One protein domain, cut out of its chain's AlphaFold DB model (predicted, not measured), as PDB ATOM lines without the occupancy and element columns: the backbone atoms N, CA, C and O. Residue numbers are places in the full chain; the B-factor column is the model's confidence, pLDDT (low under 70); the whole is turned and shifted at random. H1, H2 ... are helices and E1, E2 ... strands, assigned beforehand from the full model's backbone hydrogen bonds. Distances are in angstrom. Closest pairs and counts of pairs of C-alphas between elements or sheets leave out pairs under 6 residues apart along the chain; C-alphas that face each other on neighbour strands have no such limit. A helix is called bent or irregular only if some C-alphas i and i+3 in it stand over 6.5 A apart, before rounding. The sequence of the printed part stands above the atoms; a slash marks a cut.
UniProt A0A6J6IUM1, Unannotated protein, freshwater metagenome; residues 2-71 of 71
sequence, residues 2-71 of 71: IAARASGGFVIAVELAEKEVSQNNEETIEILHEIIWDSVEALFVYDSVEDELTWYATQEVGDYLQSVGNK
ATOM      1  N   ILE A   2     203.393 206.098 140.382       60.44
ATOM      2  CA  ILE A   2     203.144 205.967 138.925       60.44
ATOM      3  C   ILE A   2     204.025 204.871 138.291       60.44
ATOM      4  O   ILE A   2     203.549 204.103 137.461       60.44
ATOM      5  N   ALA A   3     205.277 204.741 138.748       62.84
ATOM      6  CA  ALA A   3     206.216 203.731 138.258       62.84
ATOM      7  C   ALA A   3     205.740 202.278 138.473       62.84
ATOM      8  O   ALA A   3     205.845 201.474 137.551       62.84
ATOM      9  N   ALA A   4     205.161 201.948 139.639       62.94
ATOM     10  CA  ALA A   4     204.612 200.610 139.907       62.94
ATOM     11  C   ALA A   4     203.426 200.299 138.980       62.94
ATOM     12  O   ALA A   4     203.375 199.239 138.360       62.94
ATOM     13  N   ARG A   5     202.519 201.273 138.802       67.88
ATOM     14  CA  ARG A   5     201.341 201.146 137.927       67.88
ATOM     15  C   ARG A   5     201.689 200.886 136.462       67.88
ATOM     16  O   ARG A   5     200.941 200.203 135.773       67.88
ATOM     17  N   ALA A   6     202.799 201.443 135.983       66.44
ATOM     18  CA  ALA A   6     203.163 201.415 134.570       66.44
ATOM     19  C   ALA A   6     204.074 200.243 134.161       66.44
ATOM     20  O   ALA A   6     204.229 200.003 132.967       66.44
ATOM     21  N   SER A   7     204.703 199.542 135.113       67.94
ATOM     22  CA  SER A   7     205.821 198.631 134.805       67.94
ATOM     23  C   SER A   7     205.605 197.168 135.190       67.94
ATOM     24  O   SER A   7     206.399 196.328 134.776       67.94
ATOM     25  N   GLY A   8     204.579 196.845 135.991       71.06
ATOM     26  CA  GLY A   8     204.460 195.517 136.611       71.06
ATOM     27  C   GLY A   8     205.629 195.184 137.550       71.06
ATOM     28  O   GLY A   8     205.823 194.026 137.908       71.06
ATOM     29  N   GLY A   9     206.435 196.190 137.899       80.88
ATOM     30  CA  GLY A   9     207.581 196.078 138.780       80.88
ATOM     31  C   GLY A   9     207.273 196.527 140.204       80.88
ATOM     32  O   GLY A   9     206.161 196.926 140.553       80.88
ATOM     33  N   PHE A  10     208.315 196.487 141.021       85.88
ATOM     34  CA  PHE A  10     208.280 196.888 142.418       85.88
ATOM     35  C   PHE A  10     208.718 198.341 142.595       85.88
ATOM     36  O   PHE A  10     209.573 198.839 141.860       85.88
ATOM     37  N   VAL A  11     208.172 199.014 143.606       90.38
ATOM     38  CA  VAL A  11     208.727 200.272 144.117       90.38
ATOM     39  C   VAL A  11     209.240 200.012 145.523       90.38
ATOM     40  O   VAL A  11     208.492 199.540 146.369       90.38
ATOM     41  N   ILE A  12     210.506 200.326 145.770       91.25
ATOM     42  CA  ILE A  12     211.118 200.222 147.095       91.25
ATOM     43  C   ILE A  12     211.344 201.619 147.666       91.25
ATOM     44  O   ILE A  12     211.710 202.539 146.930       91.25
ATOM     45  N   ALA A  13     211.108 201.783 148.964       92.88
ATOM     46  CA  ALA A  13     211.626 202.923 149.705       92.88
ATOM     47  C   ALA A  13     212.943 202.519 150.355       92.88
ATOM     48  O   ALA A  13     213.035 201.439 150.943       92.88
ATOM     49  N   VAL A  14     213.939 203.391 150.233       93.12
ATOM     50  CA  VAL A  14     215.263 203.179 150.808       93.12
ATOM     51  C   VAL A  14     215.642 204.347 151.702       93.12
ATOM     52  O   VAL A  14     215.381 205.500 151.353       93.12
ATOM     53  N   GLU A  15     216.255 204.049 152.842       92.75
ATOM     54  CA  GLU A  15     216.906 205.042 153.689       92.75
ATOM     55  C   GLU A  15     218.401 205.080 153.357       92.75
ATOM     56  O   GLU A  15     219.088 204.059 153.366       92.75
ATOM     57  N   LEU A  16     218.895 206.271 153.019       91.94
ATOM     58  CA  LEU A  16     220.286 206.515 152.645       91.94
ATOM     59  C   LEU A  16     220.817 207.706 153.436       91.94
ATOM     60  O   LEU A  16     220.139 208.731 153.565       91.94
ATOM     61  N   ALA A  17     222.048 207.608 153.931       91.00
ATOM     62  CA  ALA A  17     222.716 208.753 154.529       91.00
ATOM     63  C   ALA A  17     223.184 209.724 153.434       91.00
ATOM     64  O   ALA A  17     223.646 209.310 152.375       91.00
ATOM     65  N   GLU A  18     223.169 211.031 153.710       90.06
ATOM     66  CA  GLU A  18     223.583 212.061 152.737       90.06
ATOM     67  C   GLU A  18     224.997 211.817 152.177       90.06
ATOM     68  O   GLU A  18     225.251 212.019 150.995       90.06
ATOM     69  N   LYS A  19     225.904 211.288 153.009       92.94
ATOM     70  CA  LYS A  19     227.274 210.917 152.620       92.94
ATOM     71  C   LYS A  19     227.358 209.809 151.559       92.94
ATOM     72  O   LYS A  19     228.445 209.582 151.043       92.94
ATOM     73  N   GLU A  20     226.274 209.076 151.312       92.62
ATOM     74  CA  GLU A  20     226.191 207.980 150.336       92.62
ATOM     75  C   GLU A  20     225.694 208.465 148.967       92.62
ATOM     76  O   GLU A  20     225.802 207.737 147.980       92.62
ATOM     77  N   VAL A  21     225.196 209.702 148.890       94.81
ATOM     78  CA  VAL A  21     224.712 210.339 147.663       94.81
ATOM     79  C   VAL A  21     225.851 211.131 147.019       94.81
ATOM     80  O   VAL A  21     226.407 212.043 147.630       94.81
ATOM     81  N   SER A  22     226.210 210.799 145.777       96.25
ATOM     82  CA  SER A  22     227.248 211.517 145.022       96.25
ATOM     83  C   SER A  22     226.709 212.775 144.346       96.25
ATOM     84  O   SER A  22     227.414 213.783 144.275       96.25
ATOM     85  N   GLN A  23     225.471 212.727 143.849       95.56
ATOM     86  CA  GLN A  23     224.841 213.824 143.121       95.56
ATOM     87  C   GLN A  23     223.325 213.821 143.323       95.56
ATOM     88  O   GLN A  23     222.684 212.774 143.297       95.56
ATOM     89  N   ASN A  24     222.753 215.018 143.470       93.44
ATOM     90  CA  ASN A  24     221.310 215.244 143.485       93.44
ATOM     91  C   ASN A  24     220.911 215.980 142.199       93.44
ATOM     92  O   ASN A  24     221.402 217.081 141.945       93.44
ATOM     93  N   ASN A  25     220.037 215.374 141.402       94.06
ATOM     94  CA  ASN A  25     219.403 215.986 140.235       94.06
ATOM     95  C   ASN A  25     217.940 216.329 140.565       94.06
ATOM     96  O   ASN A  25     217.476 216.098 141.678       94.06
ATOM     97  N   GLU A  26     217.194 216.886 139.609       92.12
ATOM     98  CA  GLU A  26     215.804 217.309 139.851       92.12
ATOM     99  C   GLU A  26     214.859 216.139 140.189       92.12
ATOM    100  O   GLU A  26     213.989 216.285 141.043       92.12
ATOM    101  N   GLU A  27     215.043 214.973 139.558       89.81
ATOM    102  CA  GLU A  27     214.164 213.800 139.734       89.81
ATOM    103  C   GLU A  27     214.915 212.519 140.131       89.81
ATOM    104  O   GLU A  27     214.299 211.479 140.370       89.81
ATOM    105  N   THR A  28     216.248 212.564 140.176       91.62
ATOM    106  CA  THR A  28     217.097 211.396 140.433       91.62
ATOM    107  C   THR A  28     218.249 211.743 141.362       91.62
ATOM    108  O   THR A  28     218.655 212.899 141.478       91.62
ATOM    109  N   ILE A  29     218.808 210.717 141.993       93.31
ATOM    110  CA  ILE A  29     220.064 210.803 142.731       93.31
ATOM    111  C   ILE A  29     221.046 209.780 142.168       93.31
ATOM    112  O   ILE A  29     220.640 208.727 141.673       93.31
ATOM    113  N   GLU A  30     222.331 210.087 142.258       94.62
ATOM    114  CA  GLU A  30     223.403 209.119 142.046       94.62
ATOM    115  C   GLU A  30     223.969 208.707 143.406       94.62
ATOM    116  O   GLU A  30     224.140 209.539 144.300       94.62
ATOM    117  N   ILE A  31     224.233 207.413 143.570       94.94
ATOM    118  CA  ILE A  31     224.715 206.829 144.823       94.94
ATOM    119  C   ILE A  31     226.137 206.299 144.649       94.94
ATOM    120  O   ILE A  31     226.503 205.784 143.593       94.94
ATOM    121  N   LEU A  32     226.949 206.429 145.699       93.19
ATOM    122  CA  LEU A  32     228.356 206.015 145.703       93.19
ATOM    123  C   LEU A  32     228.534 204.494 145.774       93.19
ATOM    124  O   LEU A  32     229.570 203.969 145.357       93.19
ATOM    125  N   HIS A  33     227.548 203.798 146.336       90.81
ATOM    126  CA  HIS A  33     227.583 202.367 146.612       90.81
ATOM    127  C   HIS A  33     226.260 201.714 146.214       90.81
ATOM    128  O   HIS A  33     225.239 202.386 146.093       90.81
ATOM    129  N   GLU A  34     226.287 200.400 146.002       91.31
ATOM    130  CA  GLU A  34     225.077 199.623 145.739       91.31
ATOM    131  C   GLU A  34     224.128 199.673 146.944       91.31
ATOM    132  O   GLU A  34     224.566 199.661 148.095       91.31
ATOM    133  N   ILE A  35     222.819 199.697 146.672       90.31
ATOM    134  CA  ILE A  35     221.794 199.589 147.715       90.31
ATOM    135  C   ILE A  35     221.866 198.182 148.302       90.31
ATOM    136  O   ILE A  35     221.719 197.191 147.582       90.31
ATOM    137  N   ILE A  36     222.061 198.101 149.614       90.56
ATOM    138  CA  ILE A  36     222.010 196.842 150.353       90.56
ATOM    139  C   ILE A  36     220.613 196.613 150.921       90.56
ATOM    140  O   ILE A  36     219.823 197.540 151.084       90.56
ATOM    141  N   TRP A  37     220.312 195.356 151.242       87.31
ATOM    142  CA  TRP A  37     219.003 194.967 151.764       87.31
ATOM    143  C   TRP A  37     218.610 195.720 153.039       87.31
ATOM    144  O   TRP A  37     217.460 196.122 153.186       87.31
ATOM    145  N   ASP A  38     219.583 195.972 153.913       89.25
ATOM    146  CA  ASP A  38     219.380 196.674 155.184       89.25
ATOM    147  C   ASP A  38     218.956 198.141 155.003       89.25
ATOM    148  O   ASP A  38     218.491 198.756 155.954       89.25
ATOM    149  N   SER A  39     219.099 198.704 153.799       92.06
ATOM    150  CA  SER A  39     218.632 200.053 153.470       92.06
ATOM    151  C   SER A  39     217.161 200.092 153.044       92.06
ATOM    152  O   SER A  39     216.651 201.174 152.766       92.06
ATOM    153  N   VAL A  40     216.481 198.946 152.906       93.06
ATOM    154  CA  VAL A  40     215.091 198.875 152.431       93.06
ATOM    155  C   VAL A  40     214.111 199.049 153.591       93.06
ATOM    156  O   VAL A  40     213.994 198.197 154.469       93.06
ATOM    157  N   GLU A  41     213.317 200.113 153.528       95.06
ATOM    158  CA  GLU A  41     212.309 200.447 154.545       95.06
ATOM    159  C   GLU A  41     210.916 199.907 154.200       95.06
ATOM    160  O   GLU A  41     210.078 199.629 155.062       95.06
ATOM    161  N   ALA A  42     210.633 199.777 152.905       94.25
ATOM    162  CA  ALA A  42     209.330 199.342 152.440       94.25
ATOM    163  C   ALA A  42     209.370 198.810 151.014       94.25
ATOM    164  O   ALA A  42     210.106 199.313 150.160       94.25
ATOM    165  N   LEU A  43     208.472 197.867 150.742       93.00
ATOM    166  CA  LEU A  43     208.123 197.432 149.399       93.00
ATOM    167  C   LEU A  43     206.680 197.825 149.091       93.00
ATOM    168  O   LEU A  43     205.761 197.546 149.860       93.00
ATOM    169  N   PHE A  44     206.487 198.436 147.930       92.00
ATOM    170  CA  PHE A  44     205.192 198.791 147.380       92.00
ATOM    171  C   PHE A  44     204.939 197.968 146.127       92.00
ATOM    172  O   PHE A  44     205.718 198.004 145.166       92.00
ATOM    173  N   VAL A  45     203.817 197.260 146.139       90.31
ATOM    174  CA  VAL A  45     203.366 196.441 145.022       90.31
ATOM    175  C   VAL A  45     202.007 196.938 144.593       90.31
ATOM    176  O   VAL A  45     201.111 197.105 145.414       90.31
ATOM    177  N   TYR A  46     201.877 197.199 143.302       89.12
ATOM    178  CA  TYR A  46     200.605 197.564 142.713       89.12
ATOM    179  C   TYR A  46     200.013 196.357 141.989       89.12
ATOM    180  O   TYR A  46     200.643 195.823 141.074       89.12
ATOM    181  N   ASP A  47     198.811 195.958 142.388       85.75
ATOM    182  CA  ASP A  47     198.007 194.973 141.677       85.75
ATOM    183  C   ASP A  47     197.129 195.697 140.648       85.75
ATOM    184  O   ASP A  47     196.268 196.510 140.987       85.75
ATOM    185  N   SER A  48     197.361 195.427 139.363       84.50
ATOM    186  CA  SER A  48     196.598 196.041 138.273       84.50
ATOM    187  C   SER A  48     195.231 195.400 138.037       84.50
ATOM    188  O   SER A  48     194.398 196.009 137.364       84.50
ATOM    189  N   VAL A  49     195.000 194.194 138.558       85.56
ATOM    190  CA  VAL A  49     193.721 193.480 138.481       85.56
ATOM    191  C   VAL A  49     192.759 194.038 139.522       85.56
ATOM    192  O   VAL A  49     191.602 194.298 139.196       85.56
ATOM    193  N   GLU A  50     193.244 194.252 140.744       86.94
ATOM    194  CA  GLU A  50     192.435 194.764 141.858       86.94
ATOM    195  C   GLU A  50     192.497 196.304 142.002       86.94
ATOM    196  O   GLU A  50     191.731 196.870 142.775       86.94
ATOM    197  N   ASP A  51     193.346 196.991 141.215       87.12
ATOM    198  CA  ASP A  51     193.666 198.437 141.329       87.12
ATOM    199  C   ASP A  51     194.021 198.837 142.770       87.12
ATOM    200  O   ASP A  51     193.610 199.876 143.293       87.12
ATOM    201  N   GLU A  52     194.814 197.989 143.423       88.25
ATOM    202  CA  GLU A  52     195.201 198.150 144.819       88.25
ATOM    203  C   GLU A  52     196.718 198.315 144.958       88.25
ATOM    204  O   GLU A  52     197.515 197.724 144.227       88.25
ATOM    205  N   LEU A  53     197.130 199.159 145.907       87.75
ATOM    206  CA  LEU A  53     198.524 199.298 146.310       87.75
ATOM    207  C   LEU A  53     198.718 198.670 147.688       87.75
ATOM    208  O   LEU A  53     198.238 199.205 148.687       87.75
ATOM    209  N   THR A  54     199.495 197.596 147.743       91.31
ATOM    210  CA  THR A  54     199.898 196.960 148.997       91.31
ATOM    211  C   THR A  54     201.272 197.464 149.426       91.31
ATOM    212  O   THR A  54     202.193 197.591 148.611       91.31
ATOM    213  N   TRP A  55     201.412 197.740 150.721       92.75
ATOM    214  CA  TRP A  55     202.665 198.127 151.361       92.75
ATOM    215  C   TRP A  55     203.105 197.031 152.336       92.75
ATOM    216  O   TRP A  55     202.322 196.624 153.189       92.75
ATOM    217  N   TYR A  56     204.355 196.591 152.198       94.06
ATOM    218  CA  TYR A  56     205.023 195.645 153.089       94.06
ATOM    219  C   TYR A  56     206.123 196.374 153.864       94.06
ATOM    220  O   TYR A  56     206.964 197.050 153.256       94.06
ATOM    221  N   ALA A  57     206.132 196.232 155.188       92.94
ATOM    222  CA  ALA A  57     207.210 196.743 156.031       92.94
ATOM    223  C   ALA A  57     208.499 195.930 155.826       92.94
ATOM    224  O   ALA A  57     208.429 194.774 155.408       92.94
ATOM    225  N   THR A  58     209.668 196.482 156.180       92.69
ATOM    226  CA  THR A  58     210.993 195.826 156.067       92.69
ATOM    227  C   THR A  58     211.001 194.347 156.470       92.69
ATOM    228  O   THR A  58     211.583 193.515 155.778       92.69
ATOM    229  N   GLN A  59     210.315 194.001 157.566       91.69
ATOM    230  CA  GLN A  59     210.257 192.630 158.094       91.69
ATOM    231  C   GLN A  59     209.448 191.673 157.206       91.69
ATOM    232  O   GLN A  59     209.727 190.480 157.177       91.69
ATOM    233  N   GLU A  60     208.466 192.192 156.474       93.25
ATOM    234  CA  GLU A  60     207.543 191.427 155.629       93.25
ATOM    235  C   GLU A  60     208.053 191.295 154.189       93.25
ATOM    236  O   GLU A  60     207.619 190.405 153.457       93.25
ATOM    237  N   VAL A  61     208.985 192.162 153.762       92.12
ATOM    238  CA  VAL A  61     209.475 192.180 152.374       92.12
ATOM    239  C   VAL A  61     210.088 190.832 151.982       92.12
ATOM    240  O   VAL A  61     209.817 190.325 150.893       92.12
ATOM    241  N   GLY A  62     210.893 190.233 152.865       89.75
ATOM    242  CA  GLY A  62     211.536 188.943 152.604       89.75
ATOM    243  C   GLY A  62     210.524 187.821 152.372       89.75
ATOM    244  O   GLY A  62     210.617 187.102 151.374       89.75
ATOM    245  N   ASP A  63     209.528 187.719 153.253       91.31
ATOM    246  CA  ASP A  63     208.460 186.718 153.167       91.31
ATOM    247  C   ASP A  63     207.633 186.902 151.890       91.31
ATOM    248  O   ASP A  63     207.362 185.936 151.166       91.31
ATOM    249  N   TYR A  64     207.292 188.149 151.554       90.94
ATOM    250  CA  TYR A  64     206.572 188.457 150.324       90.94
ATOM    251  C   TYR A  64     207.365 188.040 149.077       90.94
ATOM    252  O   TYR A  64     206.831 187.309 148.238       90.94
ATOM    253  N   LEU A  65     208.637 188.439 148.958       88.31
ATOM    254  CA  LEU A  65     209.462 188.114 147.788       88.31
ATOM    255  C   LEU A  65     209.643 186.600 147.601       88.31
ATOM    256  O   LEU A  65     209.607 186.109 146.471       88.31
ATOM    257  N   GLN A  66     209.774 185.842 148.692       89.12
ATOM    258  CA  GLN A  66     209.819 184.377 148.635       89.12
ATOM    259  C   GLN A  66     208.483 183.772 148.187       89.12
ATOM    260  O   GLN A  66     208.467 182.791 147.441       89.12
ATOM    261  N   SER A  67     207.359 184.359 148.606       87.12
ATOM    262  CA  SER A  67     206.024 183.885 148.227       87.12
ATOM    263  C   SER A  67     205.726 184.061 146.732       87.12
ATOM    264  O   SER A  67     205.066 183.211 146.133       87.12
ATOM    265  N   VAL A  68     206.239 185.130 146.108       81.62
ATOM    266  CA  VAL A  68     206.035 185.400 144.675       81.62
ATOM    267  C   VAL A  68     207.055 184.698 143.782       81.62
ATOM    268  O   VAL A  68     206.712 184.335 142.661       81.62
ATOM    269  N   GLY A  69     208.279 184.467 144.270       63.59
ATOM    270  CA  GLY A  69     209.348 183.790 143.524       63.59
ATOM    271  C   GLY A  69     209.164 182.276 143.360       63.59
ATOM    272  O   GLY A  69     209.825 181.675 142.520       63.59
ATOM    273  N   ASN A  70     208.261 181.662 144.129       55.22
ATOM    274  CA  ASN A  70     207.932 180.231 144.053       55.22
ATOM    275  C   ASN A  70     206.784 179.902 143.072       55.22
ATOM    276  O   ASN A  70     206.226 178.803 143.143       55.22
ATOM    277  N   LYS A  71     206.400 180.836 142.195       46.06
ATOM    278  CA  LYS A  71     205.382 180.620 141.154       46.06
ATOM    279  C   LYS A  71     205.981 180.180 139.822       46.06
ATOM    280  O   LYS A  71     207.049 180.707 139.446       46.06
TER     281      LYS A  71
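What this domain is: This is residues 2 to 71 of the 71 residues of the protein "Unannotated protein" of freshwater metagenome (UniProt A0A6J6IUM1). A three-stranded antiparallel sheet, E1, E4 and E5, has a helix on each face, and a small separate hairpin, E2 and E3, is set off at the far end of the long axis, joined to the sheet by the links before and after it. The short helix H1 packs on one face, while H2 rises from the other, its end and the residues after it, 66 to 71, sticking out. The printed part has 70 residues with two named helices and five named strands, in the order H1 E1 E2 E3 E4 E5 H2; the sheet's order is E1, E4, E5, and the class is mixed, helices and strands. It is loose, with a radius of gyration of the C-alphas of 14.0 A, and spans 38 by 25 by 18 A, only just elongated.

How they stand to each other: Start at H1, residues 2 to 7, and go on to E1, residues 11 to 14, E4, residues 40 to 47, and E5, residues 52 to 57. H1 is on the sheet E1 E4 E5 at a height over the sheet of 7.2 A; its closest C-alphas to E4 are those of Ala 4 and Tyr 46, 5.8 A. E1 and E4 are antiparallel at 167 degrees, with N 13 and O 42 at 2.9 A, within hydrogen-bond range. Between them in the chain, look for E2, residues 21 to 24, and E3, residues 29 to 31, an antiparallel hairpin with N 22 and O 30 at 2.8 A; both strands are apart from H1, E1, E4 and E5. E4 and E5 form the other hairpin, antiparallel at 160 degrees, with N 45 and O 54 at 3.0 A. H2, residues 58 to 69, is on the opposite face from H1, giving three layers, helices on both faces of a sheet. It lies over E5 at a height over the sheet of 9.1 A and stands up from the sheet by 48 degrees; its closest C-alphas to E4 are those of Thr 58 and Glu 41, 5.0 A. Every O i to N i+4 pair is within hydrogen-bond range in H1, and 6 of 8 are in H2.

Where its parts are: Find C-alpha 2 at (203.144, 205.967, 138.925), where H1 begins; it is 8.8 A long. E1 measures 9.8 A, E2 7.3 A and E3 6.5 A. E4 starts at C-alpha 40, (215.091, 198.875, 152.431), and runs 20.6 A; E5 runs 16.5 A. H2 runs 17.5 A to C-alpha 69 at (209.348, 183.790, 143.524), and is only just irregular: C-alphas 59 and 62 are 6.7 A apart.

The domain as a whole: The two C-alphas farthest apart are those of Lys 19 and Val 49, 40.4 A. The printed part has no cut and no long link. Look in the B-factor column for pLDDT under 70 at residues 2 to 7 and 69 to 71; the mean of the printed part is 86.8.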